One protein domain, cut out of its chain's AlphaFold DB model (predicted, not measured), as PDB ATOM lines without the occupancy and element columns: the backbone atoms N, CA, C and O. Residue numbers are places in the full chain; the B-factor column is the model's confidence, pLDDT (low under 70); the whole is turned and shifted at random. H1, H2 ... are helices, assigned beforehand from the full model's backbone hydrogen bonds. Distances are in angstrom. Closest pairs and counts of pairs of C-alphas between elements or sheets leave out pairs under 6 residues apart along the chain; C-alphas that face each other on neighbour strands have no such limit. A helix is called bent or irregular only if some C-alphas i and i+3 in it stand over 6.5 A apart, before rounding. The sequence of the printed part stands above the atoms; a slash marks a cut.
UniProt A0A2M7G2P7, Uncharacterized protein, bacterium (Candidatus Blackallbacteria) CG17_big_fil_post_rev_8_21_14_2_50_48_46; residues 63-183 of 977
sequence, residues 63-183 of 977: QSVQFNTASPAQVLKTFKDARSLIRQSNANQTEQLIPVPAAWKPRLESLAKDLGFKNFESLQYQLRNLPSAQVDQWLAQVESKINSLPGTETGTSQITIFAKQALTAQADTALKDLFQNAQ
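This is residues 63 to 183 of the 977 residues of an uncharacterized protein of bacterium (Candidatus Blackallbacteria) CG17_big_fil_post_rev_8_21_14_2_50_48_46 (UniProt A0A2M7G2P7). Three long helices, H1, H4 and H5, run along the long axis with H4 between the other two, and the short helices H2 and H3 fill the remaining corner, over the opening between H1 and H5. The last part of H5 and the printed end, residues 176 to 183, stick out beyond this body, while a long loop, residues 93 to 104, leads from the end of H1 back to H2. The printed part has 121 residues with five named helices, H1 to H5 in chain order, and no named strand; its class is all helix. It is compact, with a radius of gyration of the C-alphas of 14.5 A, and elongated, spanning 48 by 30 by 20 A.

Start at H1, residues 72 to 92; at Thr 78 you meet H2, residues 105 to 115, whose Leu 108 is closest, the C-alphas 6.6 A apart. H1 touches H2 with residues 78 to 82 alone, and their lines are about perpendicular at 88 degrees. Next comes H3, residues 120 to 126, which touches H2 at a steep tilt of 48 degrees; the closest C-alphas, of Glu 109 and Phe 120, are 5.0 A apart. H3 is close to H1 but not clearly touching, with the C-alphas of Ile 86 and Gln 124 closest at 5.9 A. H4, residues 132 to 148, touches H1 at a shallow tilt of 6 degrees, opposite ways; the closest C-alphas, of Pro 72 and Ile 146, are 6.3 A apart. H5, residues 153 to 181, forms a helical hairpin with H4, at a shallow tilt of 23 degrees, opposite ways, with the C-alphas of Val 142 and Ala 163 closest at 5.8 A. H5 touches H2 with residues 160 to 164 alone, Leu 115 and Lys 164 having the closest C-alphas at 5.9 A; the steep tilt of 69 degrees is only just short of about perpendicular. H1 and H5 touch only at their ends, where the C-alphas of Pro 72 and Thr 156 are closest at 6.9 A. H3 and H5 are apart, as are H2 and H4. The helix packing is part aligned, part crossed: 2 of 5 touching pairs with a tilt, leaving out the pair that touches only at its ends, are at a shallow tilt. In H1, H2, H3 and H4 every O i to N i+4 pair is within hydrogen-bond range; in H5, 23 of 25 are.

Find C-alpha 72 at (15.809, -46.045, -54.135); from there H1 runs 30.4 A to Asn 92. H2 covers 15.2 A from Lys 105 to Leu 115, and H3 9.8 A from Phe 120 to Gln 126. Look for C-alpha 132 at (-2.655, -46.480, -37.543), where H4 sets out on its 24.3 A to Ser 148. H5, the longest helix, runs 43.7 A from Glu 153 to C-alpha 181 at (-19.993, -47.885, -38.933), and it is irregular, with C-alphas 154 and 157 7.1 A apart.

The two C-alphas farthest apart, those of Gln 63 and Gln 183, are 50.7 A apart. The printed part has no cut. The link from H1 to H2 is long, and the other three are tight. Mean pLDDT of the printed part is 83.9; look for values under 70 at residues 63 to 69, 93 to 96 and 151 to 155.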
ATOM      1  N   GLN A  63      22.007 -29.464 -49.968       39.00
ATOM      2  CA  GLN A  63      21.601 -29.722 -51.335       39.00
ATOM      3  C   GLN A  63      20.223 -30.349 -51.207       39.00
ATOM      4  O   GLN A  63      20.076 -31.425 -50.621       39.00
ATOM      5  N   SER A  64      19.202 -29.616 -51.642       43.88
ATOM      6  CA  SER A  64      17.839 -30.101 -51.689       43.88
ATOM      7  C   SER A  64      17.832 -31.174 -52.761       43.88
ATOM      8  O   SER A  64      17.577 -30.912 -53.933       43.88
ATOM      9  N   VAL A  65      18.213 -32.390 -52.370       47.66
ATOM     10  CA  VAL A  65      18.038 -33.570 -53.200       47.66
ATOM     11  C   VAL A  65      16.541 -33.651 -53.435       47.66
ATOM     12  O   VAL A  65      15.777 -33.979 -52.524       47.66
ATOM     13  N   GLN A  66      16.126 -33.243 -54.630       57.00
ATOM     14  CA  GLN A  66      14.770 -33.434 -55.100       57.00
ATOM     15  C   GLN A  66      14.486 -34.931 -54.988       57.00
ATOM     16  O   GLN A  66      15.280 -35.758 -55.427       57.00
ATOM     17  N   PHE A  67      13.399 -35.299 -54.321       63.88
ATOM     18  CA  PHE A  67      13.061 -36.699 -54.052       63.88
ATOM     19  C   PHE A  67      13.011 -37.545 -55.339       63.88
ATOM     20  O   PHE A  67      13.396 -38.709 -55.361       63.88
ATOM     21  N   ASN A  68      12.644 -36.899 -56.437       63.69
ATOM     22  CA  ASN A  68      12.621 -37.374 -57.810       63.69
ATOM     23  C   ASN A  68      14.006 -37.768 -58.368       63.69
ATOM     24  O   ASN A  68      14.058 -38.584 -59.287       63.69
ATOM     25  N   THR A  69      15.109 -37.253 -57.816       66.44
ATOM     26  CA  THR A  69      16.493 -37.606 -58.192       66.44
ATOM     27  C   THR A  69      17.203 -38.470 -57.144       66.44
ATOM     28  O   THR A  69      18.374 -38.806 -57.306       66.44
ATOM     29  N   ALA A  70      16.513 -38.847 -56.064       74.44
ATOM     30  CA  ALA A  70      17.083 -39.673 -55.009       74.44
ATOM     31  C   ALA A  70      17.179 -41.151 -55.430       74.44
ATOM     32  O   ALA A  70      16.294 -41.700 -56.083       74.44
ATOM     33  N   SER A  71      18.233 -41.836 -54.988       79.19
ATOM     34  CA  SER A  71      18.346 -43.291 -55.160       79.19
ATOM     35  C   SER A  71      17.226 -44.035 -54.405       79.19
ATOM     36  O   SER A  71      16.778 -43.563 -53.352       79.19
ATOM     37  N   PRO A  72      16.815 -45.243 -54.842       78.00
ATOM     38  CA  PRO A  72      15.809 -46.045 -54.135       78.00
ATOM     39  C   PRO A  72      16.108 -46.252 -52.639       78.00
ATOM     40  O   PRO A  72      15.201 -46.215 -51.809       78.00
ATOM     41  N   ALA A  73      17.385 -46.386 -52.262       80.88
ATOM     42  CA  ALA A  73      17.804 -46.509 -50.865       80.88
ATOM     43  C   ALA A  73      17.551 -45.225 -50.047       80.88
ATOM     44  O   ALA A  73      17.124 -45.293 -48.892       80.88
ATOM     45  N   GLN A  74      17.779 -44.047 -50.637       84.00
ATOM     46  CA  GLN A  74      17.477 -42.758 -50.004       84.00
ATOM     47  C   GLN A  74      15.966 -42.533 -49.878       84.00
ATOM     48  O   GLN A  74      15.504 -42.045 -48.843       84.00
ATOM     49  N   VAL A  75      15.197 -42.937 -50.892       82.25
ATOM     50  CA  VAL A  75      13.729 -42.919 -50.869       82.25
ATOM     51  C   VAL A  75      13.204 -43.809 -49.742       82.25
ATOM     52  O   VAL A  75      12.436 -43.343 -48.900       82.25
ATOM     53  N   LEU A  76      13.693 -45.049 -49.646       83.94
ATOM     54  CA  LEU A  76      13.326 -45.978 -48.577       83.94
ATOM     55  C   LEU A  76      13.657 -45.418 -47.192       83.94
ATOM     56  O   LEU A  76      12.821 -45.466 -46.289       83.94
ATOM     57  N   LYS A  77      14.856 -44.851 -47.018       87.81
ATOM     58  CA  LYS A  77      15.243 -44.196 -45.764       87.81
ATOM     59  C   LYS A  77      14.278 -43.058 -45.417       87.81
ATOM     60  O   LYS A  77      13.837 -42.961 -44.280       87.81
ATOM     61  N   THR A  78      13.902 -42.239 -46.398       86.50
ATOM     62  CA  THR A  78      12.958 -41.127 -46.205       86.50
ATOM     63  C   THR A  78      11.573 -41.620 -45.780       86.50
ATOM     64  O   THR A  78      11.003 -41.059 -44.850       86.50
ATOM     65  N   PHE A  79      11.062 -42.708 -46.370       84.81
ATOM     66  CA  PHE A  79       9.809 -43.330 -45.927       84.81
ATOM     67  C   PHE A  79       9.901 -43.937 -44.520       84.81
ATOM     68  O   PHE A  79       8.945 -43.831 -43.755       84.81
ATOM     69  N   LYS A  80      11.041 -44.529 -44.137       86.56
ATOM     70  CA  LYS A  80      11.263 -45.035 -42.767       86.56
ATOM     71  C   LYS A  80      11.274 -43.915 -41.733       86.56
ATOM     72  O   LYS A  80      10.650 -44.043 -40.682       86.56
ATOM     73  N   ASP A  81      11.925 -42.806 -42.057       88.81
ATOM     74  CA  ASP A  81      11.965 -41.631 -41.189       88.81
ATOM     75  C   ASP A  81      10.574 -40.982 -41.080       88.81
ATOM     76  O   ASP A  81      10.120 -40.674 -39.977       88.81
ATOM     77  N   ALA A  82       9.845 -40.876 -42.201       86.19
ATOM     78  CA  ALA A  82       8.453 -40.431 -42.215       86.19
ATOM     79  C   ALA A  82       7.557 -41.335 -41.354       86.19
ATOM     80  O   ALA A  82       6.780 -40.835 -40.543       86.19
ATOM     81  N   ARG A  83       7.708 -42.663 -41.470       85.19
ATOM     82  CA  ARG A  83       6.973 -43.654 -40.671       85.19
ATOM     83  C   ARG A  83       7.157 -43.442 -39.177       85.19
ATOM     84  O   ARG A  83       6.180 -43.514 -38.438       85.19
ATOM     85  N   SER A  84       8.391 -43.199 -38.732       87.00
ATOM     86  CA  SER A  84       8.676 -42.962 -37.314       87.00
ATOM     87  C   SER A  84       7.945 -41.725 -36.797       87.00
ATOM     88  O   SER A  84       7.319 -41.796 -35.744       87.00
ATOM     89  N   LEU A  85       7.991 -40.614 -37.541       87.31
ATOM     90  CA  LEU A  85       7.343 -39.362 -37.138       87.31
ATOM     91  C   LEU A  85       5.815 -39.475 -37.156       87.31
ATOM     92  O   LEU A  85       5.170 -39.120 -36.176       87.31
ATOM     93  N   ILE A  86       5.238 -40.042 -38.219       84.94
ATOM     94  CA  ILE A  86       3.781 -40.207 -38.343       84.94
ATOM     95  C   ILE A  86       3.245 -41.124 -37.237       84.94
ATOM     96  O   ILE A  86       2.235 -40.813 -36.615       84.94
ATOM     97  N   ARG A  87       3.934 -42.233 -36.931       83.56
ATOM     98  CA  ARG A  87       3.523 -43.132 -35.839       83.56
ATOM     99  C   ARG A  87       3.536 -42.447 -34.485       83.56
ATOM    100  O   ARG A  87       2.610 -42.641 -33.709       83.56
ATOM    101  N   GLN A  88       4.584 -41.681 -34.196       83.94
ATOM    102  CA  GLN A  88       4.662 -40.945 -32.941       83.94
ATOM    103  C   GLN A  88       3.559 -39.871 -32.871       83.94
ATOM    104  O   GLN A  88       2.932 -39.728 -31.827       83.94
ATOM    105  N   SER A  89       3.261 -39.183 -33.984       81.31
ATOM    106  CA  SER A  89       2.169 -38.201 -34.059       81.31
ATOM    107  C   SER A  89       0.813 -38.858 -33.784       81.31
ATOM    108  O   SER A  89       0.061 -38.388 -32.935       81.31
ATOM    109  N   ASN A  90       0.526 -39.992 -34.430       75.50
ATOM    110  CA  ASN A  90      -0.738 -40.710 -34.255       75.50
ATOM    111  C   ASN A  90      -0.867 -41.351 -32.863       75.50
ATOM    112  O   ASN A  90      -1.971 -41.463 -32.340       75.50
ATOM    113  N   ALA A  91       0.245 -41.774 -32.253       78.38
ATOM    114  CA  ALA A  91       0.243 -42.345 -30.907       78.38
ATOM    115  C   ALA A  91      -0.094 -41.308 -29.830       78.38
ATOM    116  O   ALA A  91      -0.706 -41.657 -28.824       78.38
ATOM    117  N   ASN A  92       0.284 -40.047 -30.043       71.38
ATOM    118  CA  ASN A  92       0.056 -39.005 -29.053       71.38
ATOM    119  C   ASN A  92      -1.398 -38.518 -29.023       71.38
ATOM    120  O   ASN A  92      -1.769 -37.897 -28.037       71.38
ATOM    121  N   GLN A  93      -2.216 -38.786 -30.056       63.25
ATOM    122  CA  GLN A  93      -3.613 -38.311 -30.193       63.25
ATOM    123  C   GLN A  93      -3.816 -36.801 -29.949       63.25
ATOM    124  O   GLN A  93      -4.940 -36.321 -29.852       63.25
ATOM    125  N   THR A  94      -2.736 -36.036 -29.846       55.88
ATOM    126  CA  THR A  94      -2.744 -34.594 -29.668       55.88
ATOM    127  C   THR A  94      -2.568 -33.946 -31.029       55.88
ATOM    128  O   THR A  94      -1.713 -34.379 -31.799       55.88
ATOM    129  N   GLU A  95      -3.256 -32.831 -31.268       61.97
ATOM    130  CA  GLU A  95      -3.018 -31.919 -32.405       61.97
ATOM    131  C   GLU A  95      -1.553 -31.438 -32.518       61.97
ATOM    132  O   GLU A  95      -1.151 -30.832 -33.512       61.97
ATOM    133  N   GLN A  96      -0.723 -31.712 -31.505       68.56
ATOM    134  CA  GLN A  96       0.704 -31.422 -31.498       68.56
ATOM    135  C   GLN A  96       1.458 -32.281 -32.520       68.56
ATOM    136  O   GLN A  96       1.819 -33.433 -32.270       68.56
ATOM    137  N   LEU A  97       1.743 -31.666 -33.666       79.69
ATOM    138  CA  LEU A  97       2.641 -32.201 -34.682       79.69
ATOM    139  C   LEU A  97       4.045 -32.397 -34.116       79.69
ATOM    140  O   LEU A  97       4.556 -31.562 -33.364       79.69
ATOM    141  N   ILE A  98       4.709 -33.468 -34.542       84.50
ATOM    142  CA  ILE A  98       6.080 -33.722 -34.117       84.50
ATOM    143  C   ILE A  98       7.031 -32.861 -34.949       84.50
ATOM    144  O   ILE A  98       7.028 -32.973 -36.185       84.50
ATOM    145  N   PRO A  99       7.868 -32.023 -34.301       84.69
ATOM    146  CA  PRO A  99       8.843 -31.206 -35.000       84.69
ATOM    147  C   PRO A  99       9.756 -32.073 -35.858       84.69
ATOM    148  O   PRO A  99      10.352 -33.047 -35.392       84.69
ATOM    149  N   VAL A 100       9.891 -31.704 -37.128       85.31
ATOM    150  CA  VAL A 100      10.760 -32.428 -38.052       85.31
ATOM    151  C   VAL A 100      12.218 -32.113 -37.710       85.31
ATOM    152  O   VAL A 100      12.593 -30.936 -37.740       85.31
ATOM    153  N   PRO A 101      13.075 -33.117 -37.439       89.38
ATOM    154  CA  PRO A 101      14.497 -32.871 -37.234       89.38
ATOM    155  C   PRO A 101      15.090 -32.092 -38.415       89.38
ATOM    156  O   PRO A 101      14.850 -32.444 -39.572       89.38
ATOM    157  N   ALA A 102      15.896 -31.060 -38.144       87.00
ATOM    158  CA  ALA A 102      16.424 -30.163 -39.181       87.00
ATOM    159  C   ALA A 102      17.153 -30.916 -40.314       87.00
ATOM    160  O   ALA A 102      16.988 -30.594 -41.487       87.00
ATOM    161  N   ALA A 103      17.876 -31.989 -39.974       86.00
ATOM    162  CA  ALA A 103      18.568 -32.850 -40.935       86.00
ATOM    163  C   ALA A 103      17.623 -33.643 -41.863       86.00
ATOM    164  O   ALA A 103      18.048 -34.170 -42.891       86.00
ATOM    165  N   TRP A 104      16.352 -33.804 -41.491       88.19
ATOM    166  CA  TRP A 104      15.361 -34.572 -42.249       88.19
ATOM    167  C   TRP A 104      14.409 -33.676 -43.037       88.19
ATOM    168  O   TRP A 104      13.838 -34.130 -44.029       88.19
ATOM    169  N   LYS A 105      14.270 -32.414 -42.622       87.19
ATOM    170  CA  LYS A 105      13.309 -31.456 -43.167       87.19
ATOM    171  C   LYS A 105      13.345 -31.348 -44.702       87.19
ATOM    172  O   LYS A 105      12.295 -31.586 -45.291       87.19
ATOM    173  N   PRO A 106      14.495 -31.153 -45.386       88.06
ATOM    174  CA  PRO A 106      14.496 -30.964 -46.844       88.06
ATOM    175  C   PRO A 106      13.905 -32.147 -47.631       88.06
ATOM    176  O   PRO A 106      13.087 -31.967 -48.531       88.06
ATOM    177  N   ARG A 107      14.278 -33.380 -47.268       88.00
ATOM    178  CA  ARG A 107      13.809 -34.597 -47.956       88.00
ATOM    179  C   ARG A 107      12.361 -34.953 -47.620       88.00
ATOM    180  O   ARG A 107      11.641 -35.431 -48.490       88.00
ATOM    181  N   LEU A 108      11.925 -34.705 -46.384       88.56
ATOM    182  CA  LEU A 108      10.543 -34.948 -45.969       88.56
ATOM    183  C   LEU A 108       9.586 -33.914 -46.568       88.56
ATOM    184  O   LEU A 108       8.487 -34.271 -46.987       88.56
ATOM    185  N   GLU A 109      10.012 -32.656 -46.688       88.44
ATOM    186  CA  GLU A 109       9.276 -31.638 -47.439       88.44
ATOM    187  C   GLU A 109       9.165 -32.000 -48.920       88.44
ATOM    188  O   GLU A 109       8.092 -31.844 -49.499       88.44
ATOM    189  N   SER A 110      10.240 -32.520 -49.525       86.44
ATOM    190  CA  SER A 110      10.198 -32.982 -50.914       86.44
ATOM    191  C   SER A 110       9.242 -34.162 -51.097       86.44
ATOM    192  O   SER A 110       8.441 -34.130 -52.023       86.44
ATOM    193  N   LEU A 111       9.266 -35.161 -50.205       87.56
ATOM    194  CA  LEU A 111       8.313 -36.276 -50.223       87.56
ATOM    195  C   LEU A 111       6.864 -35.777 -50.108       87.56
ATOM    196  O   LEU A 111       5.998 -36.207 -50.864       87.56
ATOM    197  N   ALA A 112       6.594 -34.870 -49.168       89.31
ATOM    198  CA  ALA A 112       5.253 -34.333 -48.962       89.31
ATOM    199  C   ALA A 112       4.735 -33.610 -50.214       89.31
ATOM    200  O   ALA A 112       3.634 -33.912 -50.672       89.31
ATOM    201  N   LYS A 113       5.560 -32.743 -50.818       87.50
ATOM    202  CA  LYS A 113       5.248 -32.063 -52.089       87.50
ATOM    203  C   LYS A 113       4.983 -33.050 -53.214       87.50
ATOM    204  O   LYS A 113       3.982 -32.926 -53.917       87.50
ATOM    205  N   ASP A 114       5.826 -34.069 -53.331       86.94
ATOM    206  CA  ASP A 114       5.672 -35.116 -54.331       86.94
ATOM    207  C   ASP A 114       4.366 -35.881 -54.162       86.94
ATOM    208  O   ASP A 114       3.739 -36.197 -55.168       86.94
ATOM    209  N   LEU A 115       3.910 -36.119 -52.927       87.75
ATOM    210  CA  LEU A 115       2.612 -36.723 -52.607       87.75
ATOM    211  C   LEU A 115       1.419 -35.761 -52.777       87.75
ATOM    212  O   LEU A 115       0.277 -36.218 -52.794       87.75
ATOM    213  N   GLY A 116       1.674 -34.470 -53.000       84.62
ATOM    214  CA  GLY A 116       0.670 -33.431 -53.240       84.62
ATOM    215  C   GLY A 116       0.386 -32.518 -52.047       84.62
ATOM    216  O   GLY A 116      -0.515 -31.703 -52.142       84.62
ATOM    217  N   PHE A 117       1.134 -32.627 -50.949       86.31
ATOM    218  CA  PHE A 117       0.953 -31.829 -49.733       86.31
ATOM    219  C   PHE A 117       1.894 -30.619 -49.716       86.31
ATOM    220  O   PHE A 117       3.016 -30.680 -50.215       86.31
ATOM    221  N   LYS A 118       1.481 -29.526 -49.065       80.81
ATOM    222  CA  LYS A 118       2.269 -28.281 -48.974       80.81
ATOM    223  C   LYS A 118       3.663 -28.498 -48.367       80.81
ATOM    224  O   LYS A 118       4.662 -27.967 -48.855       80.81
ATOM    225  N   ASN A 119       3.716 -29.252 -47.274       85.31
ATOM    226  CA  ASN A 119       4.921 -29.598 -46.527       85.31
ATOM    227  C   ASN A 119       4.669 -30.861 -45.682       85.31
ATOM    228  O   ASN A 119       3.559 -31.395 -45.651       85.31
ATOM    229  N   PHE A 120       5.701 -31.352 -44.997       88.69
ATOM    230  CA  PHE A 120       5.589 -32.584 -44.212       88.69
ATOM    231  C   PHE A 120       4.687 -32.445 -42.977       88.69
ATOM    232  O   PHE A 120       4.059 -33.414 -42.569       88.69
ATOM    233  N   GLU A 121       4.580 -31.249 -42.401       85.62
ATOM    234  CA  GLU A 121       3.635 -30.969 -41.311       85.62
ATOM    235  C   GLU A 121       2.182 -31.121 -41.773       85.62
ATOM    236  O   GLU A 121       1.384 -31.743 -41.083       85.62
ATOM    237  N   SER A 122       1.852 -30.626 -42.971       83.56
ATOM    238  CA  SER A 122       0.542 -30.820 -43.597       83.56
ATOM    239  C   SER A 122       0.266 -32.300 -43.876       83.56
ATOM    240  O   SER A 122      -0.841 -32.757 -43.621       83.56
ATOM    241  N   LEU A 123       1.267 -33.076 -44.311       90.69
ATOM    242  CA  LEU A 123       1.121 -34.530 -44.449       90.69
ATOM    243  C   LEU A 123       0.834 -35.209 -43.099       90.69
ATOM    244  O   LEU A 123      -0.086 -36.015 -43.022       90.69
ATOM    245  N   GLN A 124       1.588 -34.887 -42.039       88.94
ATOM    246  CA  GLN A 124       1.335 -35.430 -40.695       88.94
ATOM    247  C   GLN A 124      -0.084 -35.094 -40.221       88.94
ATOM    248  O   GLN A 124      -0.818 -35.984 -39.803       88.94
ATOM    249  N   TYR A 125      -0.485 -33.828 -40.356       87.06
ATOM    250  CA  TYR A 125      -1.801 -33.346 -39.949       87.06
ATOM    251  C   TYR A 125      -2.946 -34.049 -40.695       87.06
ATOM    252  O   TYR A 125      -3.926 -34.475 -40.088       87.06
ATOM    253  N   GLN A 126      -2.810 -34.217 -42.012       89.44
ATOM    254  CA  GLN A 126      -3.833 -34.849 -42.846       89.44
ATOM    255  C   GLN A 126      -3.979 -36.358 -42.578       89.44
ATOM    256  O   GLN A 126      -5.026 -36.929 -42.863       89.44
ATOM    257  N   LEU A 127      -2.960 -37.007 -42.008       92.00
ATOM    258  CA  LEU A 127      -2.990 -38.428 -41.642       92.00
ATOM    259  C   LEU A 127      -3.559 -38.696 -40.239       92.00
ATOM    260  O   LEU A 127      -3.678 -39.865 -39.869       92.00
ATOM    261  N   ARG A 128      -3.910 -37.661 -39.461       90.12
ATOM    262  CA  ARG A 128      -4.263 -37.797 -38.034       90.12
ATOM    263  C   ARG A 128      -5.467 -38.709 -37.774       90.12
ATOM    264  O   ARG A 128      -5.446 -39.470 -36.813       90.12
ATOM    265  N   ASN A 129      -6.476 -38.679 -38.650       91.00
ATOM    266  CA  ASN A 129      -7.659 -39.542 -38.541       91.00
ATOM    267  C   ASN A 129      -7.563 -40.805 -39.410       91.00
ATOM    268  O   ASN A 129      -8.498 -41.606 -39.435       91.00
ATOM    269  N   LEU A 130      -6.440 -41.027 -40.107       91.94
ATOM    270  CA  LEU A 130      -6.214 -42.292 -40.795       91.94
ATOM    271  C   LEU A 130      -5.815 -43.355 -39.753       91.94
ATOM    272  O   LEU A 130      -4.821 -43.160 -39.045       91.94
ATOM    273  N   PRO A 131      -6.534 -44.494 -39.648       90.25
ATOM    274  CA  PRO A 131      -6.211 -45.527 -38.670       90.25
ATOM    275  C   PRO A 131      -4.744 -45.960 -38.754       90.25
ATOM    276  O   PRO A 131      -4.209 -46.181 -39.843       90.25
ATOM    277  N   SER A 132      -4.087 -46.137 -37.605       86.94
ATOM    278  CA  SER A 132      -2.655 -46.480 -37.543       86.94
ATOM    279  C   SER A 132      -2.303 -47.740 -38.344       86.94
ATOM    280  O   SER A 132      -1.270 -47.778 -39.010       86.94
ATOM    281  N   ALA A 133      -3.196 -48.735 -38.355       89.12
ATOM    282  CA  ALA A 133      -3.058 -49.945 -39.163       89.12
ATOM    283  C   ALA A 133      -3.028 -49.653 -40.676       89.12
ATOM    284  O   ALA A 133      -2.224 -50.243 -41.395       89.12
ATOM    285  N   GLN A 134      -3.846 -48.712 -41.154       90.81
ATOM    286  CA  GLN A 134      -3.883 -48.314 -42.564       90.81
ATOM    287  C   GLN A 134      -2.659 -47.473 -42.948       90.81
ATOM    288  O   GLN A 134      -2.073 -47.685 -44.009       90.81
ATOM    289  N   VAL A 135      -2.201 -46.580 -42.062       88.81
ATOM    290  CA  VAL A 135      -0.923 -45.860 -42.231       88.81
ATOM    291  C   VAL A 135       0.236 -46.852 -42.368       88.81
ATOM    292  O   VAL A 135       1.069 -46.731 -43.269       88.81
ATOM    293  N   ASP A 136       0.282 -47.863 -41.502       87.94
ATOM    294  CA  ASP A 136       1.309 -48.900 -41.545       87.94
ATOM    295  C   ASP A 136       1.237 -49.757 -42.803       87.94
ATOM    296  O   ASP A 136       2.276 -50.072 -43.389       87.94
ATOM    297  N   GLN A 137       0.028 -50.102 -43.240       91.81
ATOM    298  CA  GLN A 137      -0.196 -50.834 -44.476       91.81
ATOM    299  C   GLN A 137       0.270 -50.031 -45.694       91.81
ATOM    300  O   GLN A 137       0.975 -50.579 -46.541       91.81
ATOM    301  N   TRP A 138      -0.051 -48.735 -45.766       92.69
ATOM    302  CA  TRP A 138       0.437 -47.847 -46.823       92.69
ATOM    303  C   TRP A 138       1.965 -47.818 -46.874       92.69
ATOM    304  O   TRP A 138       2.566 -48.066 -47.922       92.69
ATOM    305  N   LEU A 139       2.610 -47.576 -45.734       88.19
ATOM    306  CA  LEU A 139       4.067 -47.478 -45.662       88.19
ATOM    307  C   LEU A 139       4.742 -48.813 -46.005       88.19
ATOM    308  O   LEU A 139       5.751 -48.819 -46.713       88.19
ATOM    309  N   ALA A 140       4.167 -49.942 -45.581       89.06
ATOM    310  CA  ALA A 140       4.650 -51.276 -45.933       89.06
ATOM    311  C   ALA A 140       4.497 -51.582 -47.434       89.06
ATOM    312  O   ALA A 140       5.407 -52.148 -48.041       89.06
ATOM    313  N   GLN A 141       3.384 -51.179 -48.058       92.50
ATOM    314  CA  GLN A 141       3.175 -51.322 -49.502       92.50
ATOM    315  C   GLN A 141       4.220 -50.532 -50.292       92.50
ATOM    316  O   GLN A 141       4.794 -51.052 -51.252       92.50
ATOM    317  N   VAL A 142       4.500 -49.293 -49.879       89.31
ATOM    318  CA  VAL A 142       5.512 -48.452 -50.528       89.31
ATOM    319  C   VAL A 142       6.914 -49.034 -50.352       89.31
ATOM    320  O   VAL A 142       7.644 -49.149 -51.336       89.31
ATOM    321  N   GLU A 143       7.278 -49.479 -49.147       88.56
ATOM    322  CA  GLU A 143       8.553 -50.165 -48.889       88.56
ATOM    323  C   GLU A 143       8.705 -51.422 -49.760       88.56
ATOM    324  O   GLU A 143       9.732 -51.598 -50.421       88.56
ATOM    325  N   SER A 144       7.663 -52.254 -49.848       90.38
ATOM    326  CA  SER A 144       7.656 -53.429 -50.726       90.38
ATOM    327  C   SER A 144       7.840 -53.051 -52.197       90.38
ATOM    328  O   SER A 144       8.570 -53.736 -52.915       90.38
ATOM    329  N   LYS A 145       7.202 -51.967 -52.662       89.81
ATOM    330  CA  LYS A 145       7.347 -51.498 -54.044       89.81
ATOM    331  C   LYS A 145       8.766 -51.019 -54.323       89.81
ATOM    332  O   LYS A 145       9.318 -51.394 -55.355       89.81
ATOM    333  N   ILE A 146       9.368 -50.258 -53.409       85.69
ATOM    334  CA  ILE A 146      10.754 -49.788 -53.533       85.69
ATOM    335  C   ILE A 146      11.716 -50.978 -53.632       85.69
ATOM    336  O   ILE A 146      12.548 -51.007 -54.534       85.69
ATOM    337  N   ASN A 147      11.549 -51.988 -52.775       86.19
ATOM    338  CA  ASN A 147      12.390 -53.191 -52.773       86.19
ATOM    339  C   ASN A 147      12.230 -54.053 -54.041       86.19
ATOM    340  O   ASN A 147      13.116 -54.845 -54.352       86.19
ATOM    341  N   SER A 148      11.117 -53.913 -54.771       87.19
ATOM    342  CA  SER A 148      10.854 -54.659 -56.012       87.19
ATOM    343  C   SER A 148      11.431 -54.012 -57.275       87.19
ATOM    344  O   SER A 148      11.442 -54.645 -58.330       87.19
ATOM    345  N   LEU A 149      11.864 -52.749 -57.204       82.75
ATOM    346  CA  LEU A 149      12.343 -52.023 -58.377       82.75
ATOM    347  C   LEU A 149      13.818 -52.351 -58.660       82.75
ATOM    348  O   LEU A 149      14.631 -52.366 -57.733       82.75
ATOM    349  N   PRO A 150      14.197 -52.581 -59.932       72.62
ATOM    350  CA  PRO A 150      15.601 -52.690 -60.308       72.62
ATOM    351  C   PRO A 150      16.303 -51.364 -59.977       72.62
ATOM    352  O   PRO A 150      15.726 -50.300 -60.180       72.62
ATOM    353  N   GLY A 151      17.529 -51.420 -59.446       66.94
ATOM    354  CA  GLY A 151      18.253 -50.283 -58.848       66.94
ATOM    355  C   GLY A 151      18.643 -49.119 -59.780       66.94
ATOM    356  O   GLY A 151      19.587 -48.399 -59.472       66.94
ATOM    357  N   THR A 152      17.965 -48.935 -60.911       62.53
ATOM    358  CA  THR A 152      18.176 -47.850 -61.878       62.53
ATOM    359  C   THR A 152      17.298 -46.627 -61.574       62.53
ATOM    360  O   THR A 152      16.183 -46.751 -61.069       62.53
ATOM    361  N   GLU A 153      17.784 -45.435 -61.932       58.81
ATOM    362  CA  GLU A 153      17.200 -44.111 -61.628       58.81
ATOM    363  C   GLU A 153      15.767 -43.873 -62.157       58.81
ATOM    364  O   GLU A 153      15.083 -42.960 -61.706       58.81
ATOM    365  N   THR A 154      15.249 -44.713 -63.057       59.06
ATOM    366  CA  THR A 154      13.884 -44.616 -63.611       59.06
ATOM    367  C   THR A 154      12.753 -44.986 -62.632       59.06
ATOM    368  O   THR A 154      11.580 -44.912 -62.999       59.06
ATOM    369  N   GLY A 155      13.064 -45.372 -61.388       66.25
ATOM    370  CA  GLY A 155      12.085 -45.868 -60.411       66.25
ATOM    371  C   GLY A 155      11.382 -44.816 -59.539       66.25
ATOM    372  O   GLY A 155      10.284 -45.081 -59.052       66.25
ATOM    373  N   THR A 156      11.953 -43.628 -59.327       71.19
ATOM    374  CA  THR A 156      11.449 -42.643 -58.342       71.19
ATOM    375  C   THR A 156      10.061 -42.106 -58.668       71.19
ATOM    376  O   THR A 156       9.184 -42.100 -57.806       71.19
ATOM    377  N   SER A 157       9.814 -41.719 -59.921       79.00
ATOM    378  CA  SER A 157       8.491 -41.245 -60.351       79.00
ATOM    379  C   SER A 157       7.420 -42.334 -60.218       79.00
ATOM    380  O   SER A 157       6.305 -42.055 -59.774       79.00
ATOM    381  N   GLN A 158       7.769 -43.590 -60.517       84.50
ATOM    382  CA  GLN A 158       6.879 -44.737 -60.332       84.50
ATOM    383  C   GLN A 158       6.587 -45.008 -58.851       84.50
ATOM    384  O   GLN A 158       5.447 -45.328 -58.518       84.50
ATOM    385  N   ILE A 159       7.577 -44.848 -57.964       86.00
ATOM    386  CA  ILE A 159       7.382 -44.956 -56.509       86.00
ATOM    387  C   ILE A 159       6.410 -43.882 -56.035       86.00
ATOM    388  O   ILE A 159       5.477 -44.209 -55.310       86.00
ATOM    389  N   THR A 160       6.574 -42.629 -56.460       85.31
ATOM    390  CA  THR A 160       5.677 -41.536 -56.061       85.31
ATOM    391  C   THR A 160       4.250 -41.757 -56.568       85.31
ATOM    392  O   THR A 160       3.298 -41.592 -55.806       85.31
ATOM    393  N   ILE A 161       4.075 -42.177 -57.828       88.94
ATOM    394  CA  ILE A 161       2.753 -42.516 -58.385       88.94
ATOM    395  C   ILE A 161       2.113 -43.655 -57.586       88.94
ATOM    396  O   ILE A 161       0.959 -43.543 -57.173       88.94
ATOM    397  N   PHE A 162       2.871 -44.720 -57.318       91.75
ATOM    398  CA  PHE A 162       2.396 -45.846 -56.523       91.75
ATOM    399  C   PHE A 162       2.048 -45.425 -55.090       91.75
ATOM    400  O   PHE A 162       0.993 -45.787 -54.581       91.75
ATOM    401  N   ALA A 163       2.894 -44.620 -54.444       90.62
ATOM    402  CA  ALA A 163       2.675 -44.140 -53.086       90.62
ATOM    403  C   ALA A 163       1.414 -43.274 -52.983       90.62
ATOM    404  O   ALA A 163       0.676 -43.417 -52.009       90.62
ATOM    405  N   LYS A 164       1.125 -42.443 -53.998       92.44
ATOM    406  CA  LYS A 164      -0.147 -41.714 -54.111       92.44
ATOM    407  C   LYS A 164      -1.332 -42.661 -54.224       92.44
ATOM    408  O   LYS A 164      -2.277 -42.518 -53.465       92.44
ATOM    409  N   GLN A 165      -1.276 -43.625 -55.144       93.44
ATOM    410  CA  GLN A 165      -2.359 -44.591 -55.357       93.44
ATOM    411  C   GLN A 165      -2.643 -45.416 -54.098       93.44
ATOM    412  O   GLN A 165      -3.800 -45.571 -53.712       93.44
ATOM    413  N   ALA A 166      -1.590 -45.895 -53.434       93.69
ATOM    414  CA  ALA A 166      -1.694 -46.643 -52.191       93.69
ATOM    415  C   ALA A 166      -2.296 -45.785 -51.067       93.69
ATOM    416  O   ALA A 166      -3.183 -46.257 -50.360       93.69
ATOM    417  N   LEU A 167      -1.882 -44.518 -50.936       94.44
ATOM    418  CA  LEU A 167      -2.450 -43.605 -49.944       94.44
ATOM    419  C   LEU A 167      -3.924 -43.283 -50.232       94.44
ATOM    420  O   LEU A 167      -4.743 -43.315 -49.319       94.44
ATOM    421  N   THR A 168      -4.276 -43.029 -51.494       94.62
ATOM    422  CA  THR A 168      -5.667 -42.820 -51.920       94.62
ATOM    423  C   THR A 168      -6.535 -44.032 -51.572       94.62
ATOM    424  O   THR A 168      -7.623 -43.855 -51.035       94.62
ATOM    425  N   ALA A 169      -6.041 -45.255 -51.799       95.19
ATOM    426  CA  ALA A 169      -6.764 -46.482 -51.460       95.19
ATOM    427  C   ALA A 169      -6.965 -46.667 -49.944       95.19
ATOM    428  O   ALA A 169      -8.015 -47.157 -49.523       95.19
ATOM    429  N   GLN A 170      -5.994 -46.261 -49.115       96.12
ATOM    430  CA  GLN A 170      -6.183 -46.253 -47.659       96.12
ATOM    431  C   GLN A 170      -7.235 -45.223 -47.239       96.12
ATOM    432  O   GLN A 170      -8.138 -45.564 -46.484       96.12
ATOM    433  N   ALA A 171      -7.185 -44.001 -47.781       95.19
ATOM    434  CA  ALA A 171      -8.196 -42.983 -47.496       95.19
ATOM    435  C   ALA A 171      -9.612 -43.445 -47.894       95.19
ATOM    436  O   ALA A 171     -10.554 -43.258 -47.128       95.19
ATOM    437  N   ASP A 172      -9.758 -44.113 -49.045       95.31
ATOM    438  CA  ASP A 172     -11.029 -44.711 -49.480       95.31
ATOM    439  C   ASP A 172     -11.534 -45.788 -48.516       95.31
ATOM    440  O   ASP A 172     -12.727 -45.856 -48.224       95.31
ATOM    441  N   THR A 173     -10.624 -46.618 -48.003       96.25
ATOM    442  CA  THR A 173     -10.963 -47.663 -47.032       96.25
ATOM    443  C   THR A 173     -11.421 -47.041 -45.713       96.25
ATOM    444  O   THR A 173     -12.499 -47.380 -45.239       96.25
ATOM    445  N   ALA A 174     -10.684 -46.067 -45.166       95.94
ATOM    446  CA  ALA A 174     -11.096 -45.342 -43.961       95.94
ATOM    447  C   ALA A 174     -12.443 -44.626 -44.111       95.94
ATOM    448  O   ALA A 174     -13.272 -44.700 -43.208       95.94
ATOM    449  N   LEU A 175     -12.682 -43.954 -45.241       96.00
ATOM    450  CA  LEU A 175     -13.966 -43.306 -45.514       96.00
ATOM    451  C   LEU A 175     -15.101 -44.327 -45.554       96.00
ATOM    452  O   LEU A 175     -16.145 -44.126 -44.937       96.00
ATOM    453  N   LYS A 176     -14.892 -45.452 -46.240       96.19
ATOM    454  CA  LYS A 176     -15.876 -46.531 -46.285       96.19
ATOM    455  C   LYS A 176     -16.168 -47.076 -44.888       96.19
ATOM    456  O   LYS A 176     -17.338 -47.185 -44.535       96.19
ATOM    457  N   ASP A 177     -15.140 -47.356 -44.095       95.75
ATOM    458  CA  ASP A 177     -15.285 -47.875 -42.733       95.75
ATOM    459  C   ASP A 177     -16.031 -46.875 -41.833       95.75
ATOM    460  O   ASP A 177     -16.964 -47.253 -41.121       95.75
ATOM    461  N   LEU A 178     -15.676 -45.585 -41.900       95.75
ATOM    462  CA  LEU A 178     -16.314 -44.513 -41.128       95.75
ATOM    463  C   LEU A 178     -17.826 -44.441 -41.401       95.75
ATOM    464  O   LEU A 178     -18.622 -44.395 -40.462       95.75
ATOM    465  N   PHE A 179     -18.226 -44.488 -42.672       95.75
ATOM    466  CA  PHE A 179     -19.630 -44.387 -43.082       95.75
ATOM    467  C   PHE A 179     -20.406 -45.695 -42.858       95.75
ATOM    468  O   PHE A 179     -21.557 -45.662 -42.419       95.75
ATOM    469  N   GLN A 180     -19.772 -46.857 -43.053       94.31
ATOM    470  CA  GLN A 180     -20.377 -48.158 -42.745       94.31
ATOM    471  C   GLN A 180     -20.689 -48.309 -41.256       94.31
ATOM    472  O   GLN A 180     -21.790 -48.733 -40.904       94.31
ATOM    473  N   ASN A 181     -19.770 -47.894 -40.381       92.94
ATOM    474  CA  ASN A 181     -19.993 -47.885 -38.933       92.94
ATOM    475  C   ASN A 181     -21.148 -46.958 -38.527       92.94
ATOM    476  O   ASN A 181     -21.816 -47.194 -37.520       92.94
ATOM    477  N   ALA A 182     -21.402 -45.919 -39.322       92.12
ATOM    478  CA  ALA A 182     -22.517 -45.002 -39.138       92.12
ATOM    479  C   ALA A 182     -23.831 -45.466 -39.800       92.12
ATOM    480  O   ALA A 182     -24.866 -44.820 -39.618       92.12
ATOM    481  N   GLN A 183     -23.812 -46.599 -40.514       94.56
ATOM    482  CA  GLN A 183     -24.937 -47.142 -41.286       94.56
ATOM    483  C   GLN A 183     -25.448 -46.178 -42.368       94.56
ATOM    484  O   GLN A 183     -26.646 -46.107 -42.634       94.56
TER     485      GLN A 183